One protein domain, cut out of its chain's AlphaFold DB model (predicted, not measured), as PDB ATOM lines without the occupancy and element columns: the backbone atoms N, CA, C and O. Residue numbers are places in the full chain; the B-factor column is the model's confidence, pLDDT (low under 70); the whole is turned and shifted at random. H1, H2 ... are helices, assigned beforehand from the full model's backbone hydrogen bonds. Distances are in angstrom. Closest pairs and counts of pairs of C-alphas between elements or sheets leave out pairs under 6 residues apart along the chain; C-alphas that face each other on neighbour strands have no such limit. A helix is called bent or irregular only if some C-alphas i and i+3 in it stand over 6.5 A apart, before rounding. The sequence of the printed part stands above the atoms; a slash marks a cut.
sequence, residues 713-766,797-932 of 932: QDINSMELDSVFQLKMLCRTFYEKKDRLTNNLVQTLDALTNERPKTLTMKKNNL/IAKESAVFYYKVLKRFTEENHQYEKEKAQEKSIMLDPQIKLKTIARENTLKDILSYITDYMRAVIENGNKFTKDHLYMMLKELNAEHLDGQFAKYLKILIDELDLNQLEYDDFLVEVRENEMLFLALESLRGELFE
ATOM      1  N   GLN A 713     -21.983 -62.909 -20.218       70.69
ATOM      2  CA  GLN A 713     -21.809 -61.613 -19.561       70.69
ATOM      3  C   GLN A 713     -20.556 -60.872 -20.046       70.69
ATOM      4  O   GLN A 713     -20.609 -59.651 -20.193       70.69
ATOM      5  N   ASP A 714     -19.488 -61.602 -20.376       65.88
ATOM      6  CA  ASP A 714     -18.229 -61.039 -20.867       65.88
ATOM      7  C   ASP A 714     -18.275 -60.739 -22.372       65.88
ATOM      8  O   ASP A 714     -17.658 -59.790 -22.841       65.88
ATOM      9  N   ILE A 715     -19.096 -61.458 -23.146       65.81
ATOM     10  CA  ILE A 715     -19.322 -61.143 -24.569       65.81
ATOM     11  C   ILE A 715     -19.963 -59.754 -24.728       65.81
ATOM     12  O   ILE A 715     -19.538 -58.966 -25.571       65.81
ATOM     13  N   ASN A 716     -20.938 -59.413 -23.879       66.00
ATOM     14  CA  ASN A 716     -21.608 -58.109 -23.934       66.00
ATOM     15  C   ASN A 716     -20.689 -56.950 -23.502       66.00
ATOM     16  O   ASN A 716     -20.814 -55.839 -24.022       66.00
ATOM     17  N   SER A 717     -19.764 -57.179 -22.564       62.53
ATOM     18  CA  SER A 717     -18.764 -56.175 -22.179       62.53
ATOM     19  C   SER A 717     -17.659 -56.042 -23.235       62.53
ATOM     20  O   SER A 717     -17.227 -54.923 -23.517       62.53
ATOM     21  N   MET A 718     -17.282 -57.139 -23.898       57.78
ATOM     22  CA  MET A 718     -16.297 -57.153 -24.982       57.78
ATOM     23  C   MET A 718     -16.820 -56.485 -26.266       57.78
ATOM     24  O   MET A 718     -16.076 -55.766 -26.935       57.78
ATOM     25  N   GLU A 719     -18.110 -56.627 -26.592       64.81
ATOM     26  CA  GLU A 719     -18.735 -55.891 -27.701       64.81
ATOM     27  C   GLU A 719     -18.738 -54.375 -27.447       64.81
ATOM     28  O   GLU A 719     -18.383 -53.597 -28.337       64.81
ATOM     29  N   LEU A 720     -19.062 -53.940 -26.226       66.44
ATOM     30  CA  LEU A 720     -19.041 -52.520 -25.858       66.44
ATOM     31  C   LEU A 720     -17.626 -51.928 -25.894       66.44
ATOM     32  O   LEU A 720     -17.456 -50.792 -26.354       66.44
ATOM     33  N   ASP A 721     -16.616 -52.691 -25.476       68.44
ATOM     34  CA  ASP A 721     -15.222 -52.252 -25.537       68.44
ATOM     35  C   ASP A 721     -14.706 -52.200 -26.985       68.44
ATOM     36  O   ASP A 721     -14.077 -51.223 -27.385       68.44
ATOM     37  N   SER A 722     -15.086 -53.155 -27.842       77.62
ATOM     38  CA  SER A 722     -14.712 -53.137 -29.266       77.62
ATOM     39  C   SER A 722     -15.238 -51.899 -30.014       77.62
ATOM     40  O   SER A 722     -14.528 -51.304 -30.831       77.62
ATOM     41  N   VAL A 723     -16.451 -51.433 -29.688       82.00
ATOM     42  CA  VAL A 723     -17.027 -50.202 -30.254       82.00
ATOM     43  C   VAL A 723     -16.304 -48.962 -29.722       82.00
ATOM     44  O   VAL A 723     -16.077 -48.007 -30.475       82.00
ATOM     45  N   PHE A 724     -15.918 -48.957 -28.443       82.12
ATOM     46  CA  PHE A 724     -15.140 -47.869 -27.855       82.12
ATOM     47  C   PHE A 724     -13.734 -47.782 -28.467       82.12
ATOM     48  O   PHE A 724     -13.322 -46.701 -28.899       82.12
ATOM     49  N   GLN A 725     -13.042 -48.916 -28.594       75.31
ATOM     50  CA  GLN A 725     -11.736 -49.024 -29.240       75.31
ATOM     51  C   GLN A 725     -11.800 -48.589 -30.709       75.31
ATOM     52  O   GLN A 725     -10.987 -47.769 -31.138       75.31
ATOM     53  N   LEU A 726     -12.813 -49.025 -31.469       84.69
ATOM     54  CA  LEU A 726     -13.009 -48.593 -32.857       84.69
ATOM     55  C   LEU A 726     -13.261 -47.082 -32.951       84.69
ATOM     56  O   LEU A 726     -12.692 -46.403 -33.807       84.69
ATOM     57  N   LYS A 727     -14.065 -46.522 -32.042       89.12
ATOM     58  CA  LYS A 727     -14.311 -45.075 -31.982       89.12
ATOM     59  C   LYS A 727     -13.035 -44.295 -31.663       89.12
ATOM     60  O   LYS A 727     -12.811 -43.241 -32.262       89.12
ATOM     61  N   MET A 728     -12.192 -44.804 -30.764       85.38
ATOM     62  CA  MET A 728     -10.886 -44.208 -30.472       85.38
ATOM     63  C   MET A 728      -9.914 -44.321 -31.649       85.38
ATOM     64  O   MET A 728      -9.219 -43.354 -31.966       85.38
ATOM     65  N   LEU A 729      -9.909 -45.446 -32.357       84.81
ATOM     66  CA  LEU A 729      -9.083 -45.640 -33.544       84.81
ATOM     67  C   LEU A 729      -9.505 -44.705 -34.689       84.81
ATOM     68  O   LEU A 729      -8.663 -44.042 -35.292       84.81
ATOM     69  N   CYS A 730     -10.807 -44.549 -34.938       91.00
ATOM     70  CA  CYS A 730     -11.301 -43.565 -35.903       91.00
ATOM     71  C   CYS A 730     -10.924 -42.135 -35.494       91.00
ATOM     72  O   CYS A 730     -10.491 -41.350 -36.335       91.00
ATOM     73  N   ARG A 731     -11.052 -41.790 -34.207       93.06
ATOM     74  CA  ARG A 731     -10.681 -40.462 -33.706       93.06
ATOM     75  C   ARG A 731      -9.194 -40.165 -33.922       93.06
ATOM     76  O   ARG A 731      -8.871 -39.132 -34.499       93.06
ATOM     77  N   THR A 732      -8.309 -41.076 -33.521       85.94
ATOM     78  CA  THR A 732      -6.854 -40.910 -33.694       85.94
ATOM     79  C   THR A 732      -6.457 -40.855 -35.169       85.94
ATOM     80  O   THR A 732      -5.580 -40.075 -35.541       85.94
ATOM     81  N   PHE A 733      -7.135 -41.612 -36.037       93.31
ATOM     82  CA  PHE A 733      -6.942 -41.539 -37.484       93.31
ATOM     83  C   PHE A 733      -7.279 -40.150 -38.050       93.31
ATOM     84  O   PHE A 733      -6.474 -39.585 -38.791       93.31
ATOM     85  N   TYR A 734      -8.431 -39.571 -37.690       95.88
ATOM     86  CA  TYR A 734      -8.808 -38.233 -38.165       95.88
ATOM     87  C   TYR A 734      -7.907 -37.132 -37.596       95.88
ATOM     88  O   TYR A 734      -7.507 -36.243 -38.342       95.88
ATOM     89  N   GLU A 735      -7.492 -37.229 -36.331       92.25
ATOM     90  CA  GLU A 735      -6.526 -36.293 -35.742       92.25
ATOM     91  C   GLU A 735      -5.164 -36.348 -36.465       92.25
ATOM     92  O   GLU A 735      -4.579 -35.305 -36.772       92.25
ATOM     93  N   LYS A 736      -4.671 -37.547 -36.821       91.56
ATOM     94  CA  LYS A 736      -3.454 -37.702 -37.642       91.56
ATOM     95  C   LYS A 736      -3.636 -37.146 -39.055       91.56
ATOM     96  O   LYS A 736      -2.738 -36.472 -39.560       91.56
ATOM     97  N   LYS A 737      -4.788 -37.391 -39.688       94.19
ATOM     98  CA  LYS A 737      -5.114 -36.858 -41.019       94.19
ATOM     99  C   LYS A 737      -5.113 -35.328 -41.028       94.19
ATOM    100  O   LYS A 737      -4.545 -34.732 -41.945       94.19
ATOM    101  N   ASP A 738      -5.715 -34.696 -40.026       92.88
ATOM    102  CA  ASP A 738      -5.777 -33.237 -39.929       92.88
ATOM    103  C   ASP A 738      -4.383 -32.636 -39.714       92.88
ATOM    104  O   ASP A 738      -4.016 -31.680 -40.397       92.88
ATOM    105  N   ARG A 739      -3.547 -33.249 -38.860       88.38
ATOM    106  CA  ARG A 739      -2.136 -32.850 -38.698       88.38
ATOM    107  C   ARG A 739      -1.353 -32.951 -40.009       88.38
ATOM    108  O   ARG A 739      -0.662 -32.005 -40.376       88.38
ATOM    109  N   LEU A 740      -1.492 -34.059 -40.739       90.56
ATOM    110  CA  LEU A 740      -0.819 -34.251 -42.028       90.56
ATOM    111  C   LEU A 740      -1.269 -33.205 -43.060       90.56
ATOM    112  O   LEU A 740      -0.446 -32.647 -43.782       90.56
ATOM    113  N   THR A 741      -2.572 -32.919 -43.102       94.38
ATOM    114  CA  THR A 741      -3.154 -31.926 -44.014       94.38
ATOM    115  C   THR A 741      -2.632 -30.525 -43.694       94.38
ATOM    116  O   THR A 741      -2.211 -29.814 -44.604       94.38
ATOM    117  N   ASN A 742      -2.572 -30.150 -42.414       91.94
ATOM    118  CA  ASN A 742      -2.037 -28.856 -41.987       91.94
ATOM    119  C   ASN A 742      -0.540 -28.717 -42.294       91.94
ATOM    120  O   ASN A 742      -0.127 -27.685 -42.817       91.94
ATOM    121  N   ASN A 743       0.258 -29.760 -42.052       88.25
ATOM    122  CA  ASN A 743       1.683 -29.758 -42.393       88.25
ATOM    123  C   ASN A 743       1.904 -29.626 -43.907       88.25
ATOM    124  O   ASN A 743       2.797 -28.899 -44.344       88.25
ATOM    125  N   LEU A 744       1.078 -30.293 -44.721       89.75
ATOM    126  CA  LEU A 744       1.136 -30.169 -46.175       89.75
ATOM    127  C   LEU A 744       0.791 -28.745 -46.628       89.75
ATOM    128  O   LEU A 744       1.516 -28.192 -47.448       89.75
ATOM    129  N   VAL A 745      -0.269 -28.142 -46.080       93.50
ATOM    130  CA  VAL A 745      -0.648 -26.750 -46.381       93.50
ATOM    131  C   VAL A 745       0.474 -25.789 -45.992       93.50
ATOM    132  O   VAL A 745       0.893 -25.000 -46.829       93.50
ATOM    133  N   GLN A 746       1.039 -25.913 -44.789       89.81
ATOM    134  CA  GLN A 746       2.171 -25.087 -44.353       89.81
ATOM    135  C   GLN A 746       3.400 -25.256 -45.253       89.81
ATOM    136  O   GLN A 746       4.059 -24.276 -45.587       89.81
ATOM    137  N   THR A 747       3.694 -26.484 -45.687       86.31
ATOM    138  CA  THR A 747       4.812 -26.757 -46.601       86.31
ATOM    139  C   THR A 747       4.555 -26.152 -47.981       86.31
ATOM    140  O   THR A 747       5.457 -25.571 -48.579       86.31
ATOM    141  N   LEU A 748       3.327 -26.253 -48.497       85.69
ATOM    142  CA  LEU A 748       2.940 -25.645 -49.769       85.69
ATOM    143  C   LEU A 748       2.949 -24.116 -49.695       85.69
ATOM    144  O   LEU A 748       3.410 -23.482 -50.644       85.69
ATOM    145  N   ASP A 749       2.522 -23.523 -48.583       88.69
ATOM    146  CA  ASP A 749       2.590 -22.081 -48.346       88.69
ATOM    147  C   ASP A 749       4.043 -21.609 -48.229       88.69
ATOM    148  O   ASP A 749       4.427 -20.640 -48.882       88.69
ATOM    149  N   ALA A 750       4.887 -22.328 -47.481       81.88
ATOM    150  CA  ALA A 750       6.320 -22.056 -47.394       81.88
ATOM    151  C   ALA A 750       6.979 -22.132 -48.779       81.88
ATOM    152  O   ALA A 750       7.654 -21.191 -49.192       81.88
ATOM    153  N   LEU A 751       6.698 -23.184 -49.554       75.31
ATOM    154  CA  LEU A 751       7.176 -23.313 -50.931       75.31
ATOM    155  C   LEU A 751       6.655 -22.185 -51.826       75.31
ATOM    156  O   LEU A 751       7.402 -21.678 -52.660       75.31
ATOM    157  N   THR A 752       5.401 -21.767 -51.672       82.75
ATOM    158  CA  THR A 752       4.804 -20.694 -52.482       82.75
ATOM    159  C   THR A 752       5.394 -19.328 -52.131       82.75
ATOM    160  O   THR A 752       5.589 -18.512 -53.030       82.75
ATOM    161  N   ASN A 753       5.761 -19.101 -50.869       83.19
ATOM    162  CA  ASN A 753       6.376 -17.860 -50.390       83.19
ATOM    163  C   ASN A 753       7.892 -17.800 -50.651       83.19
ATOM    164  O   ASN A 753       8.433 -16.736 -50.962       83.19
ATOM    165  N   GLU A 754       8.594 -18.932 -50.583       79.44
ATOM    166  CA  GLU A 754      10.027 -19.011 -50.876       79.44
ATOM    167  C   GLU A 754      10.322 -19.045 -52.374       79.44
ATOM    168  O   GLU A 754      11.359 -18.533 -52.806       79.44
ATOM    169  N   ARG A 755       9.427 -19.610 -53.195       75.44
ATOM    170  CA  ARG A 755       9.631 -19.763 -54.643       75.44
ATOM    171  C   ARG A 755       9.872 -18.438 -55.375       75.44
ATOM    172  O   ARG A 755      10.773 -18.424 -56.206       75.44
ATOM    173  N   PRO A 756       9.172 -17.321 -55.097       75.31
ATOM    174  CA  PRO A 756       9.473 -16.023 -55.694       75.31
ATOM    175  C   PRO A 756      10.857 -15.499 -55.309       75.31
ATOM    176  O   PRO A 756      11.567 -15.024 -56.189       75.31
ATOM    177  N   LYS A 757      11.267 -15.631 -54.036       74.31
ATOM    178  CA  LYS A 757      12.597 -15.215 -53.548       74.31
ATOM    179  C   LYS A 757      13.715 -16.072 -54.132       74.31
ATOM    180  O   LYS A 757      14.724 -15.549 -54.592       74.31
ATOM    181  N   THR A 758      13.537 -17.388 -54.176       69.81
ATOM    182  CA  THR A 758      14.504 -18.288 -54.817       69.81
ATOM    183  C   THR A 758      14.518 -18.119 -56.332       69.81
ATOM    184  O   THR A 758      15.589 -18.220 -56.916       69.81
ATOM    185  N   LEU A 759      13.393 -17.801 -56.985       70.62
ATOM    186  CA  LEU A 759      13.361 -17.437 -58.408       70.62
ATOM    187  C   LEU A 759      14.050 -16.106 -58.679       70.62
ATOM    188  O   LEU A 759      14.758 -16.024 -59.673       70.62
ATOM    189  N   THR A 760      13.885 -15.080 -57.842       73.31
ATOM    190  CA  THR A 760      14.599 -13.807 -58.015       73.31
ATOM    191  C   THR A 760      16.081 -13.948 -57.699       73.31
ATOM    192  O   THR A 760      16.890 -13.465 -58.480       73.31
ATOM    193  N   MET A 761      16.471 -14.688 -56.656       71.38
ATOM    194  CA  MET A 761      17.882 -15.006 -56.402       71.38
ATOM    195  C   MET A 761      18.482 -15.855 -57.523       71.38
ATOM    196  O   MET A 761      19.574 -15.551 -57.990       71.38
ATOM    197  N   LYS A 762      17.762 -16.867 -58.025       68.44
ATOM    198  CA  LYS A 762      18.184 -17.628 -59.207       68.44
ATOM    199  C   LYS A 762      18.263 -16.736 -60.433       68.44
ATOM    200  O   LYS A 762      19.237 -16.839 -61.146       68.44
ATOM    201  N   LYS A 763      17.310 -15.841 -60.679       73.00
ATOM    202  CA  LYS A 763      17.329 -14.931 -61.833       73.00
ATOM    203  C   LYS A 763      18.476 -13.921 -61.750       73.00
ATOM    204  O   LYS A 763      19.097 -13.639 -62.765       73.00
ATOM    205  N   ASN A 764      18.789 -13.434 -60.553       72.31
ATOM    206  CA  ASN A 764      19.900 -12.515 -60.323       72.31
ATOM    207  C   ASN A 764      21.259 -13.231 -60.416       72.31
ATOM    208  O   ASN A 764      22.196 -12.664 -60.963       72.31
ATOM    209  N   ASN A 765      21.350 -14.490 -59.970       66.12
ATOM    210  CA  ASN A 765      22.577 -15.292 -60.044       66.12
ATOM    211  C   ASN A 765      22.752 -16.032 -61.390       66.12
ATOM    212  O   ASN A 765      23.870 -16.385 -61.746       66.12
ATOM    213  N   LEU A 766      21.673 -16.258 -62.148       63.09
ATOM    214  CA  LEU A 766      21.665 -16.839 -63.503       63.09
ATOM    215  C   LEU A 766      21.682 -15.771 -64.601       63.09
ATOM    216  O   LEU A 766      21.702 -16.120 -65.775       63.09
ATOM    217  N   ILE A 797      27.321 -39.983 -42.127       87.00
ATOM    218  CA  ILE A 797      26.276 -40.253 -41.130       87.00
ATOM    219  C   ILE A 797      26.119 -41.755 -40.888       87.00
ATOM    220  O   ILE A 797      26.107 -42.182 -39.736       87.00
ATOM    221  N   ALA A 798      26.029 -42.568 -41.943       88.06
ATOM    222  CA  ALA A 798      25.885 -44.013 -41.810       88.06
ATOM    223  C   ALA A 798      27.106 -44.641 -41.128       88.06
ATOM    224  O   ALA A 798      26.949 -45.522 -40.289       88.06
ATOM    225  N   LYS A 799      28.320 -44.174 -41.445       93.31
ATOM    226  CA  LYS A 799      29.554 -44.671 -40.831       93.31
ATOM    227  C   LYS A 799      29.618 -44.321 -39.347       93.31
ATOM    228  O   LYS A 799      29.870 -45.209 -38.540       93.31
ATOM    229  N   GLU A 800      29.375 -43.065 -38.984       92.50
ATOM    230  CA  GLU A 800      29.375 -42.630 -37.582       92.50
ATOM    231  C   GLU A 800      28.275 -43.326 -36.776       92.50
ATOM    232  O   GLU A 800      28.535 -43.857 -35.698       92.50
ATOM    233  N   SER A 801      27.064 -43.404 -37.331       91.69
ATOM    234  CA  SER A 801      25.927 -44.007 -36.636       91.69
ATOM    235  C   SER A 801      26.061 -45.523 -36.514       91.69
ATOM    236  O   SER A 801      25.694 -46.085 -35.487       91.69
ATOM    237  N   ALA A 802      26.640 -46.200 -37.513       90.81
ATOM    238  CA  ALA A 802      26.959 -47.620 -37.411       90.81
ATOM    239  C   ALA A 802      28.009 -47.879 -36.325       90.81
ATOM    240  O   ALA A 802      27.844 -48.803 -35.533       90.81
ATOM    241  N   VAL A 803      29.067 -47.061 -36.252       94.88
ATOM    242  CA  VAL A 803      30.080 -47.173 -35.189       94.88
ATOM    243  C   VAL A 803      29.437 -47.006 -33.813       94.88
ATOM    244  O   VAL A 803      29.679 -47.836 -32.938       94.88
ATOM    245  N   PHE A 804      28.576 -45.999 -33.643       95.06
ATOM    246  CA  PHE A 804      27.806 -45.794 -32.416       95.06
ATOM    247  C   PHE A 804      26.929 -47.011 -32.076       95.06
ATOM    248  O   PHE A 804      27.036 -47.570 -30.987       95.06
ATOM    249  N   TYR A 805      26.130 -47.493 -33.033       94.44
ATOM    250  CA  TYR A 805      25.256 -48.656 -32.857       94.44
ATOM    251  C   TYR A 805      26.024 -49.913 -32.436       94.44
ATOM    252  O   TYR A 805      25.642 -50.579 -31.476       94.44
ATOM    253  N   TYR A 806      27.135 -50.232 -33.105       95.00
ATOM    254  CA  TYR A 806      27.941 -51.402 -32.750       95.00
ATOM    255  C   TYR A 806      28.648 -51.243 -31.402       95.00
ATOM    256  O   TYR A 806      28.830 -52.237 -30.700       95.00
ATOM    257  N   LYS A 807      29.025 -50.017 -31.015       96.94
ATOM    258  CA  LYS A 807      29.608 -49.732 -29.698       96.94
ATOM    259  C   LYS A 807      28.590 -49.975 -28.580       96.94
ATOM    260  O   LYS A 807      28.903 -50.703 -27.637       96.94
ATOM    261  N   VAL A 808      27.365 -49.472 -28.739       96.56
ATOM    262  CA  VAL A 808      26.243 -49.732 -27.821       96.56
ATOM    263  C   VAL A 808      25.931 -51.227 -27.758       96.56
ATOM    264  O   VAL A 808      25.892 -51.800 -26.674       96.56
ATOM    265  N   LEU A 809      25.794 -51.896 -28.908       94.81
ATOM    266  CA  LEU A 809      25.466 -53.324 -28.963       94.81
ATOM    267  C   LEU A 809      26.539 -54.195 -28.293       94.81
ATOM    268  O   LEU A 809      26.221 -55.180 -27.622       94.81
ATOM    269  N   LYS A 810      27.816 -53.826 -28.446       96.69
ATOM    270  CA  LYS A 810      28.926 -54.491 -27.764       96.69
ATOM    271  C   LYS A 810      28.804 -54.347 -26.245       96.69
ATOM    272  O   LYS A 810      28.862 -55.361 -25.556       96.69
ATOM    273  N   ARG A 811      28.566 -53.133 -25.740       97.19
ATOM    274  CA  ARG A 811      28.373 -52.882 -24.301       97.19
ATOM    275  C   ARG A 811      27.134 -53.587 -23.747       97.19
ATOM    276  O   ARG A 811      27.220 -54.212 -22.699       97.19
ATOM    277  N   PHE A 812      26.022 -53.594 -24.483       96.00
ATOM    278  CA  PHE A 812      24.827 -54.371 -24.122       96.00
ATOM    279  C   PHE A 812      25.140 -55.861 -24.008       96.00
ATOM    280  O   PHE A 812      24.674 -56.538 -23.096       96.00
ATOM    281  N   THR A 813      25.946 -56.382 -24.934       93.38
ATOM    282  CA  THR A 813      26.358 -57.783 -24.901       93.38
ATOM    283  C   THR A 813      27.221 -58.056 -23.670       93.38
ATOM    284  O   THR A 813      26.984 -59.049 -22.991       93.38
ATOM    285  N   GLU A 814      28.193 -57.199 -23.357       95.88
ATOM    286  CA  GLU A 814      29.058 -57.322 -22.174       95.88
ATOM    287  C   GLU A 814      28.253 -57.287 -20.865       95.88
ATOM    288  O   GLU A 814      28.399 -58.196 -20.043       95.88
ATOM    289  N   GLU A 815      27.336 -56.327 -20.726       95.31
ATOM    290  CA  GLU A 815      26.450 -56.200 -19.563       95.31
ATOM    291  C   GLU A 815      25.538 -57.423 -19.413       95.31
ATOM    292  O   GLU A 815      25.420 -57.998 -18.334       95.31
ATOM    293  N   ASN A 816      24.975 -57.921 -20.517       92.38
ATOM    294  CA  ASN A 816      24.152 -59.128 -20.495       92.38
ATOM    295  C   ASN A 816      24.955 -60.381 -20.089       92.38
ATOM    296  O   ASN A 816      24.438 -61.260 -19.397       92.38
ATOM    297  N   HIS A 817      26.237 -60.474 -20.466       92.88
ATOM    298  CA  HIS A 817      27.111 -61.553 -19.987       92.88
ATOM    299  C   HIS A 817      27.408 -61.427 -18.490       92.88
ATOM    300  O   HIS A 817      27.540 -62.448 -17.813       92.88
ATOM    301  N   GLN A 818      27.546 -60.206 -17.973       94.19
ATOM    302  CA  GLN A 818      27.738 -59.969 -16.546       94.19
ATOM    303  C   GLN A 818      26.480 -60.331 -15.753       94.19
ATOM    304  O   GLN A 818      26.571 -61.094 -14.791       94.19
ATOM    305  N   TYR A 819      25.310 -59.921 -16.239       91.88
ATOM    306  CA  TYR A 819      24.018 -60.309 -15.686       91.88
ATOM    307  C   TYR A 819      23.833 -61.836 -15.645       91.88
ATOM    308  O   TYR A 819      23.483 -62.395 -14.607       91.88
ATOM    309  N   GLU A 820      24.131 -62.555 -16.734       90.19
ATOM    310  CA  GLU A 820      24.046 -64.024 -16.748       90.19
ATOM    311  C   GLU A 820      25.032 -64.685 -15.764       90.19
ATOM    312  O   GLU A 820      24.716 -65.733 -15.197       90.19
ATOM    313  N   LYS A 821      26.202 -64.078 -15.504       92.62
ATOM    314  CA  LYS A 821      27.148 -64.559 -14.481       92.62
ATOM    315  C   LYS A 821      26.623 -64.347 -13.062       92.62
ATOM    316  O   LYS A 821      26.661 -65.295 -12.280       92.62
ATOM    317  N   GLU A 822      26.125 -63.153 -12.739       90.62
ATOM    318  CA  GLU A 822      25.512 -62.832 -11.436       90.62
ATOM    319  C   GLU A 822      24.337 -63.780 -11.160       90.62
ATOM    320  O   GLU A 822      24.267 -64.465 -10.140       90.62
ATOM    321  N   LYS A 823      23.481 -63.959 -12.161       87.50
ATOM    322  CA  LYS A 823      22.347 -64.878 -12.120       87.50
ATOM    323  C   LYS A 823      22.749 -66.347 -11.998       87.50
ATOM    324  O   LYS A 823      22.048 -67.126 -11.353       87.50
ATOM    325  N   ALA A 824      23.842 -66.777 -12.628       88.06
ATOM    326  CA  ALA A 824      24.352 -68.138 -12.455       88.06
ATOM    327  C   ALA A 824      24.806 -68.393 -11.009       88.06
ATOM    328  O   ALA A 824      24.625 -69.505 -10.509       88.06
ATOM    329  N   GLN A 825      25.327 -67.368 -10.328       88.69
ATOM    330  CA  GLN A 825      25.656 -67.437  -8.904       88.69
ATOM    331  C   GLN A 825      24.381 -67.481  -8.045       88.69
ATOM    332  O   GLN A 825      24.264 -68.355  -7.186       88.69
ATOM    333  N   GLU A 826      23.377 -66.648  -8.332       85.19
ATOM    334  CA  GLU A 826      22.095 -66.638  -7.602       85.19
ATOM    335  C   GLU A 826      21.279 -67.929  -7.764       85.19
ATOM    336  O   GLU A 826      20.659 -68.409  -6.811       85.19
ATOM    337  N   LYS A 827      21.308 -68.548  -8.952       81.50
ATOM    338  CA  LYS A 827      20.633 -69.831  -9.223       81.50
ATOM    339  C   LYS A 827      21.107 -70.965  -8.312       81.50
ATOM    340  O   LYS A 827      20.380 -71.946  -8.173       81.50
ATOM    341  N   SER A 828      22.286 -70.849  -7.699       78.25
ATOM    342  CA  SER A 828      22.765 -71.828  -6.717       78.25
ATOM    343  C   SER A 828      22.080 -71.707  -5.346       78.25
ATOM    344  O   SER A 828      22.155 -72.641  -4.552       78.25
ATOM    345  N   ILE A 829      21.377 -70.599  -5.081       77.25
ATOM    346  CA  ILE A 829      20.869 -70.229  -3.751       77.25
ATOM    347  C   ILE A 829      19.329 -70.292  -3.673       77.25
ATOM    348  O   ILE A 829      18.776 -70.475  -2.590       77.25
ATOM    349  N   MET A 830      18.607 -70.203  -4.797       60.88
ATOM    350  CA  MET A 830      17.136 -70.139  -4.789       60.88
ATOM    351  C   MET A 830      16.423 -71.447  -5.159       60.88
ATOM    352  O   MET A 830      16.477 -71.907  -6.299       60.88
ATOM    353  N   LEU A 831      15.663 -71.986  -4.197       74.00
ATOM    354  CA  LEU A 831      14.852 -73.205  -4.329       74.00
ATOM    355  C   LEU A 831      13.364 -72.960  -4.648       74.00
ATOM    356  O   LEU A 831      12.691 -73.911  -5.035       74.00
ATOM    357  N   ASP A 832      12.834 -71.735  -4.518       89.00
ATOM    358  CA  ASP A 832      11.391 -71.483  -4.691       89.00
ATOM    359  C   ASP A 832      10.978 -71.376  -6.182       89.00
ATOM    360  O   ASP A 832      11.396 -70.440  -6.883       89.00
ATOM    361  N   PRO A 833      10.122 -72.288  -6.696       87.75
ATOM    362  CA  PRO A 833       9.629 -72.254  -8.072       87.75
ATOM    363  C   PRO A 833       8.876 -70.970  -8.448       87.75
ATOM    364  O   PRO A 833       8.928 -70.566  -9.612       87.75
ATOM    365  N   GLN A 834       8.188 -70.315  -7.504       87.75
ATOM    366  CA  GLN A 834       7.415 -69.103  -7.807       87.75
ATOM    367  C   GLN A 834       8.320 -67.919  -8.147       87.75
ATOM    368  O   GLN A 834       8.023 -67.142  -9.057       87.75
ATOM    369  N   ILE A 835       9.448 -67.799  -7.446       85.94
ATOM    370  CA  ILE A 835      10.418 -66.732  -7.692       85.94
ATOM    371  C   ILE A 835      11.076 -66.955  -9.050       85.94
ATOM    372  O   ILE A 835      11.134 -66.033  -9.858       85.94
ATOM    373  N   LYS A 836      11.426 -68.206  -9.369       86.56
ATOM    374  CA  LYS A 836      11.963 -68.581 -10.681       86.56
ATOM    375  C   LYS A 836      11.037 -68.184 -11.835       86.56
ATOM    376  O   LYS A 836      11.521 -67.696 -12.853       86.56
ATOM    377  N   LEU A 837       9.724 -68.369 -11.686       87.31
ATOM    378  CA  LEU A 837       8.752 -68.016 -12.726       87.31
ATOM    379  C   LEU A 837       8.654 -66.493 -12.927       87.31
ATOM    380  O   LEU A 837       8.634 -66.026 -14.065       87.31
ATOM    381  N   LYS A 838       8.676 -65.717 -11.834       87.62
ATOM    382  CA  LYS A 838       8.720 -64.244 -11.887       87.62
ATOM    383  C   LYS A 838      10.018 -63.725 -12.509       87.62
ATOM    384  O   LYS A 838       9.966 -62.790 -13.303       87.62
ATOM    385  N   THR A 839      11.160 -64.337 -12.198       86.38
ATOM    386  CA  THR A 839      12.454 -63.968 -12.792       86.38
ATOM    387  C   THR A 839      12.462 -64.233 -14.297       86.38
ATOM    388  O   THR A 839      12.833 -63.350 -15.061       86.38
ATOM    389  N   ILE A 840      11.955 -65.387 -14.748       88.69
ATOM    390  CA  ILE A 840      11.843 -65.701 -16.184       88.69
ATOM    391  C   ILE A 840      10.933 -64.699 -16.909       88.69
ATOM    392  O   ILE A 840      11.257 -64.274 -18.015       88.69
ATOM    393  N   ALA A 841       9.809 -64.305 -16.299       88.69
ATOM    394  CA  ALA A 841       8.923 -63.306 -16.888       88.69
ATOM    395  C   ALA A 841       9.644 -61.961 -17.081       88.69
ATOM    396  O   ALA A 841       9.636 -61.435 -18.189       88.69
ATOM    397  N   ARG A 842      10.347 -61.469 -16.048       86.69
ATOM    398  CA  ARG A 842      11.152 -60.236 -16.130       86.69
ATOM    399  C   ARG A 842      12.250 -60.315 -17.189       86.69
ATOM    400  O   ARG A 842      12.466 -59.358 -17.917       86.69
ATOM    401  N   GLU A 843      12.916 -61.461 -17.321       88.44
ATOM    402  CA  GLU A 843      13.944 -61.667 -18.349       88.44
ATOM    403  C   GLU A 843      13.393 -61.596 -19.771       88.44
ATOM    404  O   GLU A 843      14.061 -61.079 -20.666       88.44
ATOM    405  N   ASN A 844      12.196 -62.140 -19.995       92.12
ATOM    406  CA  ASN A 844      11.551 -62.051 -21.298       92.12
ATOM    407  C   ASN A 844      11.170 -60.600 -21.596       92.12
ATOM    408  O   ASN A 844      11.508 -60.109 -22.669       92.12
ATOM    409  N   THR A 845      10.600 -59.883 -20.620       90.06
ATOM    410  CA  THR A 845      10.311 -58.450 -20.753       90.06
ATOM    411  C   THR A 845      11.578 -57.654 -21.075       90.06
ATOM    412  O   THR A 845      11.580 -56.865 -22.015       90.06
ATOM    413  N   LEU A 846      12.688 -57.906 -20.372       90.88
ATOM    414  CA  LEU A 846      13.970 -57.250 -20.637       90.88
ATOM    415  C   LEU A 846      14.474 -57.525 -22.061       90.88
ATOM    416  O   LEU A 846      14.902 -56.601 -22.747       90.88
ATOM    417  N   LYS A 847      14.401 -58.773 -22.536       93.06
ATOM    418  CA  LYS A 847      14.784 -59.123 -23.915       93.06
ATOM    419  C   LYS A 847      13.922 -58.412 -24.951       93.06
ATOM    420  O   LYS A 847      14.467 -57.925 -25.940       93.06
ATOM    421  N   ASP A 848      12.617 -58.333 -24.717       93.75
ATOM    422  CA  ASP A 848      11.684 -57.659 -25.619       93.75
ATOM    423  C   ASP A 848      11.989 -56.155 -25.693       93.75
ATOM    424  O   ASP A 848      12.050 -55.588 -26.785       93.75
ATOM    425  N   ILE A 849      12.284 -55.520 -24.552       91.81
ATOM    426  CA  ILE A 849      12.682 -54.106 -24.499       91.81
ATOM    427  C   ILE A 849      14.028 -53.887 -25.196       91.81
ATOM    428  O   ILE A 849      14.175 -52.949 -25.976       91.81
ATOM    429  N   LEU A 850      15.024 -54.744 -24.959       92.88
ATOM    430  CA  LEU A 850      16.321 -54.620 -25.628       92.88
ATOM    431  C   LEU A 850      16.186 -54.795 -27.143       92.88
ATOM    432  O   LEU A 850      16.790 -54.030 -27.896       92.88
ATOM    433  N   SER A 851      15.350 -55.736 -27.596       95.19
ATOM    434  CA  SER A 851      15.020 -55.871 -29.017       95.19
ATOM    435  C   SER A 851      14.410 -54.576 -29.545       95.19
ATOM    436  O   SER A 851      14.915 -54.031 -30.525       95.19
ATOM    437  N   TYR A 852      13.412 -54.030 -28.844       95.88
ATOM    438  CA  TYR A 852      12.765 -52.772 -29.205       95.88
ATOM    439  C   TYR A 852      13.763 -51.618 -29.360       95.88
ATOM    440  O   TYR A 852      13.751 -50.932 -30.379       95.88
ATOM    441  N   ILE A 853      14.674 -51.437 -28.402       94.56
ATOM    442  CA  ILE A 853      15.700 -50.385 -28.458       94.56
ATOM    443  C   ILE A 853      16.615 -50.580 -29.658       94.56
ATOM    444  O   ILE A 853      16.872 -49.634 -30.402       94.56
ATOM    445  N   THR A 854      17.105 -51.803 -29.871       94.88
ATOM    446  CA  THR A 854      18.008 -52.077 -30.996       94.88
ATOM    447  C   THR A 854      17.324 -51.875 -32.344       94.88
ATOM    448  O   THR A 854      17.943 -51.336 -33.262       94.88
ATOM    449  N   ASP A 855      16.045 -52.232 -32.461       96.25
ATOM    450  CA  ASP A 855      15.259 -52.026 -33.674       96.25
ATOM    451  C   ASP A 855      14.920 -50.544 -33.882       96.25
ATOM    452  O   ASP A 855      15.021 -50.052 -35.006       96.25
ATOM    453  N   TYR A 856      14.620 -49.798 -32.815       96.69
ATOM    454  CA  TYR A 856      14.402 -48.351 -32.876       96.69
ATOM    455  C   TYR A 856      15.677 -47.613 -33.311       96.69
ATOM    456  O   TYR A 856      15.648 -46.810 -34.247       96.69
ATOM    457  N   MET A 857      16.829 -47.935 -32.712       95.19
ATOM    458  CA  MET A 857      18.126 -47.397 -33.132       95.19
ATOM    459  C   MET A 857      18.421 -47.732 -34.596       95.19
ATOM    460  O   MET A 857      18.815 -46.851 -35.359       95.19
ATOM    461  N   ARG A 858      18.194 -48.986 -35.010       93.44
ATOM    462  CA  ARG A 858      18.367 -49.407 -36.404       93.44
ATOM    463  C   ARG A 858      17.486 -48.579 -37.336       93.44
ATOM    464  O   ARG A 858      17.999 -48.061 -38.321       93.44
ATOM    465  N   ALA A 859      16.211 -48.386 -37.003       95.44
ATOM    466  CA  ALA A 859      15.281 -47.605 -37.813       95.44
ATOM    467  C   ALA A 859      15.718 -46.135 -37.957       95.44
ATOM    468  O   ALA A 859      15.664 -45.581 -39.054       95.44
ATOM    469  N   VAL A 860      16.196 -45.495 -36.882       94.88
ATOM    470  CA  VAL A 860      16.731 -44.118 -36.945       94.88
ATOM    471  C   VAL A 860      17.924 -44.040 -37.908       94.88
ATOM    472  O   VAL A 860      17.988 -43.134 -38.742       94.88
ATOM    473  N   ILE A 861      18.822 -45.024 -37.848       91.44
ATOM    474  CA  ILE A 861      20.034 -45.081 -38.673       91.44
ATOM    475  C   ILE A 861      19.715 -45.400 -40.136       91.44
ATOM    476  O   ILE A 861      20.272 -44.775 -41.039       91.44
ATOM    477  N   GLU A 862      18.802 -46.337 -40.393       88.62
ATOM    478  CA  GLU A 862      18.350 -46.699 -41.743       88.62
ATOM    479  C   GLU A 862      17.639 -45.536 -42.443       88.62
ATOM    480  O   GLU A 862      17.770 -45.371 -43.657       88.62
ATOM    481  N   ASN A 863      16.979 -44.665 -41.676       91.25
ATOM    482  CA  ASN A 863      16.421 -43.407 -42.175       91.25
ATOM    483  C   ASN A 863      17.489 -42.334 -42.470       91.25
ATOM    484  O   ASN A 863      17.151 -41.230 -42.894       91.25
ATOM    485  N   GLY A 864      18.773 -42.644 -42.275       88.31
ATOM    486  CA  GLY A 864      19.891 -41.742 -42.538       88.31
ATOM    487  C   GLY A 864      20.061 -40.650 -41.487       88.31
ATOM    488  O   GLY A 864      20.691 -39.633 -41.778       88.31
ATOM    489  N   ASN A 865      19.515 -40.848 -40.285       93.75
ATOM    490  CA  ASN A 865      19.676 -39.934 -39.162       93.75
ATOM    491  C   ASN A 865      20.734 -40.460 -38.188       93.75
ATOM    492  O   ASN A 865      20.896 -41.667 -38.004       93.75
ATOM    493  N   LYS A 866      21.439 -39.538 -37.525       94.44
ATOM    494  CA  LYS A 866      22.265 -39.887 -36.365       94.44
ATOM    495  C   LYS A 866      21.347 -40.151 -35.177       94.44
ATOM    496  O   LYS A 866      20.395 -39.401 -34.966       94.44
ATOM    497  N   PHE A 867      21.642 -41.186 -34.395       96.00
ATOM    498  CA  PHE A 867      20.958 -41.397 -33.123       96.00
ATOM    499  C   PHE A 867      21.419 -40.316 -32.135       96.00
ATOM    500  O   PHE A 867      22.608 -40.201 -31.857       96.00
ATOM    501  N   THR A 868      20.494 -39.477 -31.672       96.88
ATOM    502  CA  THR A 868      20.774 -38.325 -30.793       96.88
ATOM    503  C   THR A 868      20.001 -38.441 -29.479       96.88
ATOM    504  O   THR A 868      19.121 -39.293 -29.348       96.88
ATOM    505  N   LYS A 869      20.281 -37.542 -28.528       96.88
ATOM    506  CA  LYS A 869      19.557 -37.422 -27.249       96.88
ATOM    507  C   LYS A 869      18.040 -37.295 -27.443       96.88
ATOM    508  O   LYS A 869      17.278 -37.993 -26.786       96.88
ATOM    509  N   ASP A 870      17.599 -36.522 -28.436       96.88
ATOM    510  CA  ASP A 870      16.170 -36.389 -28.760       96.88
ATOM    511  C   ASP A 870      15.534 -37.725 -29.165       96.88
ATOM    512  O   ASP A 870      14.394 -38.014 -28.805       96.88
ATOM    513  N   HIS A 871      16.270 -38.570 -29.894       97.25
ATOM    514  CA  HIS A 871      15.788 -39.898 -30.272       97.25
ATOM    515  C   HIS A 871      15.663 -40.818 -29.059       97.25
ATOM    516  O   HIS A 871      14.685 -41.560 -28.985       97.25
ATOM    517  N   LEU A 872      16.604 -40.739 -28.110       97.31
ATOM    518  CA  LEU A 872      16.511 -41.428 -26.823       97.31
ATOM    519  C   LEU A 872      15.272 -40.964 -26.044       97.31
ATOM    520  O   LEU A 872      14.506 -41.798 -25.575       97.31
ATOM    521  N   TYR A 873      15.014 -39.658 -25.969       97.31
ATOM    522  CA  TYR A 873      13.834 -39.110 -25.293       97.31
ATOM    523  C   TYR A 873      12.516 -39.518 -25.952       97.31
ATOM    524  O   TYR A 873      11.555 -39.844 -25.255       97.31
ATOM    525  N   MET A 874      12.459 -39.542 -27.286       97.19
ATOM    526  CA  MET A 874      11.296 -40.059 -28.014       97.19
ATOM    527  C   MET A 874      11.069 -41.544 -27.720       97.19
ATOM    528  O   MET A 874       9.950 -41.932 -27.400       97.19
ATOM    529  N   MET A 875      12.132 -42.350 -27.740       97.31
ATOM    530  CA  MET A 875      12.066 -43.774 -27.414       97.31
ATOM    531  C   MET A 875      11.586 -44.002 -25.975       97.31
ATOM    532  O   MET A 875      10.710 -44.831 -25.746       97.31
ATOM    533  N   LEU A 876      12.109 -43.239 -25.010       96.50
ATOM    534  CA  LEU A 876      11.710 -43.310 -23.603       96.50
ATOM    535  C   LEU A 876      10.241 -42.925 -23.386       96.50
ATOM    536  O   LEU A 876       9.569 -43.547 -22.570       96.50
ATOM    537  N   LYS A 877       9.721 -41.945 -24.139       96.69
ATOM    538  CA  LYS A 877       8.300 -41.553 -24.110       96.69
ATOM    539  C   LYS A 877       7.362 -42.662 -24.606       96.69
ATOM    540  O   LYS A 877       6.185 -42.650 -24.252       96.69
ATOM    541  N   GLU A 878       7.861 -43.597 -25.414       96.25
ATOM    542  CA  GLU A 878       7.090 -44.727 -25.951       96.25
ATOM    543  C   GLU A 878       7.168 -45.992 -25.076       96.25
ATOM    544  O   GLU A 878       6.391 -46.924 -25.288       96.25
ATOM    545  N   LEU A 879       8.061 -46.036 -24.081       95.12
ATOM    546  CA  LEU A 879       8.167 -47.170 -23.160       95.12
ATOM    547  C   LEU A 879       7.060 -47.147 -22.098       95.12
ATOM    548  O   LEU A 879       6.691 -46.105 -21.557       95.12
ATOM    549  N   ASN A 880       6.559 -48.334 -21.749       95.50
ATOM    550  CA  ASN A 880       5.644 -48.491 -20.622       95.50
ATOM    551  C   ASN A 880       6.405 -48.351 -19.297       95.50
ATOM    552  O   ASN A 880       7.492 -48.899 -19.145       95.50
ATOM    553  N   ALA A 881       5.800 -47.700 -18.303       95.88
ATOM    554  CA  ALA A 881       6.411 -47.531 -16.981       95.88
ATOM    555  C   ALA A 881       6.756 -48.869 -16.294       95.88
ATOM    556  O   ALA A 881       7.745 -48.959 -15.580       95.88
ATOM    557  N   GLU A 882       5.982 -49.929 -16.551       94.31
ATOM    558  CA  GLU A 882       6.212 -51.277 -16.001       94.31
ATOM    559  C   GLU A 882       7.488 -51.950 -16.530       94.31
ATOM    560  O   GLU A 882       7.984 -52.902 -15.935       94.31
ATOM    561  N   HIS A 883       8.008 -51.465 -17.656       92.75
ATOM    562  CA  HIS A 883       9.220 -51.969 -18.297       92.75
ATOM    563  C   HIS A 883      10.494 -51.320 -17.739       92.75
ATOM    564  O   HIS A 883      11.595 -51.784 -18.025       92.75
ATOM    565  N   LEU A 884      10.351 -50.244 -16.963       94.50
ATOM    566  CA  LEU A 884      11.457 -49.513 -16.362       94.50
ATOM    567  C   LEU A 884      11.779 -50.113 -14.992       94.50
ATOM    568  O   LEU A 884      11.281 -49.657 -13.965       94.50
ATOM    569  N   ASP A 885      12.599 -51.161 -14.986       93.88
ATOM    570  CA  ASP A 885      13.157 -51.746 -13.769       93.88
ATOM    571  C   ASP A 885      14.659 -51.438 -13.620       93.88
ATOM    572  O   ASP A 885      15.308 -50.926 -14.535       93.88
ATOM    573  N   GLY A 886      15.230 -51.738 -12.451       92.94
ATOM    574  CA  GLY A 886      16.654 -51.479 -12.191       92.94
ATOM    575  C   GLY A 886      17.606 -52.310 -13.065       92.94
ATOM    576  O   GLY A 886      18.751 -51.930 -13.288       92.94
ATOM    577  N   GLN A 887      17.151 -53.435 -13.634       92.56
ATOM    578  CA  GLN A 887      17.969 -54.175 -14.603       92.56
ATOM    579  C   GLN A 887      18.022 -53.434 -15.935       92.56
ATOM    580  O   GLN A 887      19.087 -53.311 -16.537       92.56
ATOM    581  N   PHE A 888      16.889 -52.891 -16.372       94.75
ATOM    582  CA  PHE A 888      16.805 -52.038 -17.541       94.75
ATOM    583  C   PHE A 888      17.614 -50.743 -17.374       94.75
ATOM    584  O   PHE A 888      18.258 -50.301 -18.329       94.75
ATOM    585  N   ALA A 889      17.669 -50.186 -16.161       96.00
ATOM    586  CA  ALA A 889      18.464 -48.999 -15.847       96.00
ATOM    587  C   ALA A 889      19.945 -49.156 -16.222       96.00
ATOM    588  O   ALA A 889      20.526 -48.229 -16.781       96.00
ATOM    589  N   LYS A 890      20.536 -50.347 -16.042       96.31
ATOM    590  CA  LYS A 890      21.926 -50.624 -16.458       96.31
ATOM    591  C   LYS A 890      22.138 -50.440 -17.966       96.31
ATOM    592  O   LYS A 890      23.142 -49.876 -18.396       96.31
ATOM    593  N   TYR A 891      21.178 -50.865 -18.786       96.81
ATOM    594  CA  TYR A 891      21.240 -50.688 -20.242       96.81
ATOM    595  C   TYR A 891      20.950 -49.249 -20.661       96.81
ATOM    596  O   TYR A 891      21.564 -48.736 -21.598       96.81
ATOM    597  N   LEU A 892      20.039 -48.580 -19.955       96.50
ATOM    598  CA  LEU A 892      19.755 -47.173 -20.196       96.50
ATOM    599  C   LEU A 892      20.962 -46.295 -19.839       96.50
ATOM    600  O   LEU A 892      21.283 -45.380 -20.592       96.50
ATOM    601  N   LYS A 893      21.691 -46.637 -18.773       97.31
ATOM    602  CA  LYS A 893      22.961 -46.006 -18.403       97.31
ATOM    603  C   LYS A 893      23.993 -46.107 -19.523       97.31
ATOM    604  O   LYS A 893      24.579 -45.100 -19.892       97.31
ATOM    605  N   ILE A 894      24.135 -47.274 -20.161       97.75
ATOM    606  CA  ILE A 894      25.015 -47.426 -21.334       97.75
ATOM    607  C   ILE A 894      24.630 -46.447 -22.455       97.75
ATOM    608  O   ILE A 894      25.511 -45.869 -23.084       97.75
ATOM    609  N   LEU A 895      23.334 -46.249 -22.723       97.56
ATOM    610  CA  LEU A 895      22.885 -45.287 -23.738       97.56
ATOM    611  C   LEU A 895      23.157 -43.834 -23.332       97.56
ATOM    612  O   LEU A 895      23.556 -43.045 -24.184       97.56
ATOM    613  N   ILE A 896      22.940 -43.492 -22.063       97.25
ATOM    614  CA  ILE A 896      23.203 -42.160 -21.495       97.25
ATOM    615  C   ILE A 896      24.697 -41.833 -21.574       97.25
ATOM    616  O   ILE A 896      25.050 -40.770 -22.086       97.25
ATOM    617  N   ASP A 897      25.555 -42.772 -21.169       97.38
ATOM    618  CA  ASP A 897      27.014 -42.654 -21.230       97.38
ATOM    619  C   ASP A 897      27.503 -42.490 -22.671       97.38
ATOM    620  O   ASP A 897      28.362 -41.665 -22.956       97.38
ATOM    621  N   GLU A 898      26.971 -43.278 -23.610       97.19
ATOM    622  CA  GLU A 898      27.378 -43.199 -25.017       97.19
ATOM    623  C   GLU A 898      26.884 -41.924 -25.714       97.19
ATOM    624  O   GLU A 898      27.489 -41.490 -26.695       97.19
ATOM    625  N   LEU A 899      25.797 -41.323 -25.227       97.00
ATOM    626  CA  LEU A 899      25.258 -40.061 -25.736       97.00
ATOM    627  C   LEU A 899      25.797 -38.824 -25.006       97.00
ATOM    628  O   LEU A 899      25.384 -37.715 -25.361       97.00
ATOM    629  N   ASP A 900      26.682 -38.994 -24.018       97.25
ATOM    630  CA  ASP A 900      27.190 -37.927 -23.147       97.25
ATOM    631  C   ASP A 900      26.045 -37.060 -22.587       97.25
ATOM    632  O   ASP A 900      26.031 -35.827 -22.713       97.25
ATOM    633  N   LEU A 901      24.997 -37.713 -22.077       97.50
ATOM    634  CA  LEU A 901      23.796 -37.047 -21.582       97.50
ATOM    635  C   LEU A 901      23.997 -36.629 -20.124       97.50
ATOM    636  O   LEU A 901      24.324 -37.450 -19.274       97.50
ATOM    637  N   ASN A 902      23.823 -35.338 -19.839       96.88
ATOM    638  CA  ASN A 902      24.077 -34.788 -18.509       96.88
ATOM    639  C   ASN A 902      22.830 -34.891 -17.622       96.88
ATOM    640  O   ASN A 902      21.707 -34.779 -18.110       96.88
ATOM    641  N   GLN A 903      23.026 -34.973 -16.303       97.38
ATOM    642  CA  GLN A 903      21.923 -35.025 -15.333       97.38
ATOM    643  C   GLN A 903      20.932 -33.857 -15.493       97.38
ATOM    644  O   GLN A 903      19.729 -34.066 -15.432       97.38
ATOM    645  N   LEU A 904      21.421 -32.644 -15.782       97.31
ATOM    646  CA  LEU A 904      20.568 -31.472 -16.033       97.31
ATOM    647  C   LEU A 904      19.650 -31.653 -17.252       97.31
ATOM    648  O   LEU A 904      18.478 -31.300 -17.193       97.31
ATOM    649  N   GLU A 905      20.165 -32.219 -18.347       97.25
ATOM    650  CA  GLU A 905      19.367 -32.454 -19.557       97.25
ATOM    651  C   GLU A 905      18.318 -33.548 -19.321       97.25
ATOM    652  O   GLU A 905      17.219 -33.484 -19.873       97.25
ATOM    653  N   TYR A 906      18.651 -34.546 -18.497       97.56
ATOM    654  CA  TYR A 906      17.707 -35.574 -18.074       97.56
ATOM    655  C   TYR A 906      16.612 -34.999 -17.172       97.56
ATOM    656  O   TYR A 906      15.439 -35.311 -17.366       97.56
ATOM    657  N   ASP A 907      16.966 -34.119 -16.236       97.31
ATOM    658  CA  ASP A 907      16.009 -33.444 -15.358       97.31
ATOM    659  C   ASP A 907      15.025 -32.575 -16.166       97.31
ATOM    660  O   ASP A 907      13.819 -32.605 -15.910       97.31
ATOM    661  N   ASP A 908      15.505 -31.870 -17.196       97.62
ATOM    662  CA  ASP A 908      14.647 -31.126 -18.126       97.62
ATOM    663  C   ASP A 908      13.674 -32.062 -18.869       97.62
ATOM    664  O   ASP A 908      12.478 -31.771 -18.981       97.62
ATOM    665  N   PHE A 909      14.145 -33.232 -19.315       97.69
ATOM    666  CA  PHE A 909      13.290 -34.255 -19.924       97.69
ATOM    667  C   PHE A 909      12.240 -34.806 -18.945       97.69
ATOM    668  O   PHE A 909      11.078 -34.979 -19.323       97.69
ATOM    669  N   LEU A 910      12.599 -35.034 -17.680       97.56
ATOM    670  CA  LEU A 910      11.653 -35.471 -16.651       97.56
ATOM    671  C   LEU A 910      10.523 -34.452 -16.446       97.56
ATOM    672  O   LEU A 910       9.364 -34.841 -16.279       97.56
ATOM    673  N   VAL A 911      10.820 -33.150 -16.525       97.56
ATOM    674  CA  VAL A 911       9.793 -32.098 -16.470       97.56
ATOM    675  C   VAL A 911       8.805 -32.219 -17.633       97.56
ATOM    676  O   VAL A 911       7.603 -32.050 -17.416       97.56
ATOM    677  N   GLU A 912       9.264 -32.561 -18.841       96.62
ATOM    678  CA  GLU A 912       8.379 -32.787 -19.993       96.62
ATOM    679  C   GLU A 912       7.510 -34.043 -19.844       96.62
ATOM    680  O   GLU A 912       6.347 -34.052 -20.247       96.62
ATOM    681  N   VAL A 913       8.059 -35.116 -19.269       96.62
ATOM    682  CA  VAL A 913       7.356 -36.402 -19.104       96.62
ATOM    683  C   VAL A 913       6.352 -36.375 -17.949       96.62
ATOM    684  O   VAL A 913       5.533 -37.281 -17.813       96.62
ATOM    685  N   ARG A 914       6.321 -35.295 -17.162       96.75
ATOM    686  CA  ARG A 914       5.419 -35.115 -16.016       96.75
ATOM    687  C   ARG A 914       3.927 -35.251 -16.348       96.75
ATOM    688  O   ARG A 914       3.132 -35.513 -15.451       96.75
ATOM    689  N   GLU A 915       3.536 -35.095 -17.614       95.44
ATOM    690  CA  GLU A 915       2.165 -35.367 -18.075       95.44
ATOM    691  C   GLU A 915       1.764 -36.848 -17.927       95.44
ATOM    692  O   GLU A 915       0.583 -37.155 -17.759       95.44
ATOM    693  N   ASN A 916       2.736 -37.765 -17.954       96.88
ATOM    694  CA  ASN A 916       2.558 -39.190 -17.706       96.88
ATOM    695  C   ASN A 916       3.150 -39.555 -16.335       96.88
ATOM    696  O   ASN A 916       4.313 -39.937 -16.224       96.88
ATOM    697  N   GLU A 917       2.328 -39.438 -15.288       97.25
ATOM    698  CA  GLU A 917       2.731 -39.614 -13.883       97.25
ATOM    699  C   GLU A 917       3.443 -40.950 -13.618       97.25
ATOM    700  O   GLU A 917       4.451 -40.980 -12.916       97.25
ATOM    701  N   MET A 918       2.979 -42.046 -14.227       97.19
ATOM    702  CA  MET A 918       3.584 -43.370 -14.039       97.19
ATOM    703  C   MET A 918       4.982 -43.455 -14.655       97.19
ATOM    704  O   MET A 918       5.897 -43.989 -14.032       97.19
ATOM    705  N   LEU A 919       5.152 -42.920 -15.868       96.56
ATOM    706  CA  LEU A 919       6.445 -42.903 -16.547       96.56
ATOM    707  C   LEU A 919       7.429 -41.974 -15.827       96.56
ATOM    708  O   LEU A 919       8.581 -42.344 -15.629       96.56
ATOM    709  N   PHE A 920       6.957 -40.807 -15.380       97.69
ATOM    710  CA  PHE A 920       7.741 -39.868 -14.584       97.69
ATOM    711  C   PHE A 920       8.250 -40.510 -13.289       97.69
ATOM    712  O   PHE A 920       9.446 -40.467 -13.027       97.69
ATOM    713  N   LEU A 921       7.373 -41.146 -12.504       97.69
ATOM    714  CA  LEU A 921       7.767 -41.792 -11.247       97.69
ATOM    715  C   LEU A 921       8.768 -42.929 -11.474       97.69
ATOM    716  O   LEU A 921       9.720 -43.060 -10.706       97.69
ATOM    717  N   ALA A 922       8.581 -43.724 -12.530       97.19
ATOM    718  CA  ALA A 922       9.515 -44.786 -12.880       97.19
ATOM    719  C   ALA A 922      10.893 -44.221 -13.272       97.19
ATOM    720  O   ALA A 922      11.907 -44.638 -12.719       97.19
ATOM    721  N   LEU A 923      10.942 -43.216 -14.150       97.00
ATOM    722  CA  LEU A 923      12.192 -42.583 -14.579       97.00
ATOM    723  C   LEU A 923      12.898 -41.797 -13.461       97.00
ATOM    724  O   LEU A 923      14.127 -41.811 -13.400       97.00
ATOM    725  N   GLU A 924      12.149 -41.145 -12.568       97.50
ATOM    726  CA  GLU A 924      12.697 -40.490 -11.372       97.50
ATOM    727  C   GLU A 924      13.276 -41.533 -10.409       97.50
ATOM    728  O   GLU A 924      14.346 -41.319  -9.849       97.50
ATOM    729  N   SER A 925      12.623 -42.694 -10.252       97.56
ATOM    730  CA  SER A 925      13.139 -43.766  -9.391       97.56
ATOM    731  C   SER A 925      14.464 -44.348  -9.891       97.56
ATOM    732  O   SER A 925      15.310 -44.712  -9.079       97.56
ATOM    733  N   LEU A 926      14.677 -44.368 -11.211       97.25
ATOM    734  CA  LEU A 926      15.925 -44.823 -11.827       97.25
ATOM    735  C   LEU A 926      17.016 -43.747 -11.851       97.25
ATOM    736  O   LEU A 926      18.171 -44.058 -12.121       97.25
ATOM    737  N   ARG A 927      16.687 -42.482 -11.562       97.06
ATOM    738  CA  ARG A 927      17.609 -41.343 -11.697       97.06
ATOM    739  C   ARG A 927      18.925 -41.538 -10.943       97.06
ATOM    740  O   ARG A 927      19.969 -41.189 -11.483       97.06
ATOM    741  N   GLY A 928      18.879 -42.100  -9.733       96.50
ATOM    742  CA  GLY A 928      20.084 -42.425  -8.963       96.50
ATOM    743  C   GLY A 928      20.961 -43.442  -9.693       96.50
ATOM    744  O   GLY A 928      22.118 -43.166  -9.970       96.50
ATOM    745  N   GLU A 929      20.382 -44.566 -10.120       96.19
ATOM    746  CA  GLU A 929      21.111 -45.641 -10.811       96.19
ATOM    747  C   GLU A 929      21.692 -45.220 -12.174       96.19
ATOM    748  O   GLU A 929      22.685 -45.789 -12.626       96.19
ATOM    749  N   LEU A 930      21.080 -44.238 -12.845       96.75
ATOM    750  CA  LEU A 930      21.537 -43.757 -14.152       96.75
ATOM    751  C   LEU A 930      22.759 -42.835 -14.066       96.75
ATOM    752  O   LEU A 930      23.549 -42.820 -15.008       96.75
ATOM    753  N   PHE A 931      22.915 -42.077 -12.975       96.38
ATOM    754  CA  PHE A 931      23.939 -41.028 -12.851       96.38
ATOM    755  C   PHE A 931      24.940 -41.230 -11.699       96.38
ATOM    756  O   PHE A 931      25.925 -40.493 -11.639       96.38
ATOM    757  N   GLU A 932      24.729 -42.212 -10.817       91.62
ATOM    758  CA  GLU A 932      25.751 -42.757  -9.900       91.62
ATOM    759  C   GLU A 932      26.583 -43.827 -10.604       91.62
ATOM    760  O   GLU A 932      27.834 -43.758 -10.592       91.62
TER     761      GLU A 932
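AT A GLANCE: This is residues 713 to 766 and 797 to 932 of the 932 residues of an uncharacterized protein of Stylonychia lemnae (UniProt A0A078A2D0). One very long helix, H1, stands free of a compact body of six helices and sticks out alone, with a kink towards its end. The body stacks its helices in three pairs: the long helical hairpin H2 and H3 on one side, the short H4 and H5 in the middle, and the small hairpin H6 and H7 on the other side; the turn of the long hairpin, residues 828 to 835, sticks out. The printed part has 190 residues with seven named helices, H1 to H7 in chain order, and no named strand: all helix. The whole is loose, with a radius of gyration of the C-alphas of 23.2 A, and spans 81 by 54 by 29 A.

HOW THE PARTS SIT: H1, residues 713 to 765, touches no helix. H2, residues 797 to 826, and H3, residues 833 to 862, form a hairpin at a shallow tilt of 8 degrees, opposite ways; residues 798 to 809 touch 854 to 862, the closest C-alphas being those of Ser 801 and Ile 861, 6.3 A apart. H5, residues 886 to 898, touches residues 804 to 815 of H2, closest at the C-alphas of Phe 812 and Tyr 891, 6.4 A; H2, H3 and H5 are a bundle, helices side by side. H4, residues 869 to 878, only just touches residues 853 to 860 of H3, with 3 pairs of C-alphas within 8 A, the closest those of Tyr 856 and Met 875, 7.5 A. H7, residues 917 to 931, touches H5 with residues 926 to 931 alone, at a steep tilt of 65 degrees; the closest C-alphas are those of Lys 893 and Leu 930, 5.0 A. H6, residues 903 to 913, forms a hairpin with H7, closest at the C-alphas of Val 913 and Phe 920, 5.7 A. Every O i to N i+4 pair is within hydrogen-bond range in H2, H3, H4 and H6, against 46 of 49 in H1, 7 of 9 in H5 and 9 of 11 in H7.

IN THESE COORDINATES: H1 begins at C-alpha 713 (-21.809, -61.613, -19.561) and is 75.9 A long, with a kink of 31 degrees near residue 756. H2 is 42.9 A and H3 43.2 A long. H7 is irregular, C-alphas 925 and 928 being 7.1 A apart, and ends at C-alpha 931 (23.939, -41.028, -12.851).

THE WHOLE: Residues 767 to 796 are not printed, and C-alphas 766 and 797 are 32.7 A apart across the cut. No link printed whole is long. Mean pLDDT of the printed part is 89.7; residues 714 to 721, 758, 762, 765 to 766 and 830 are under 70.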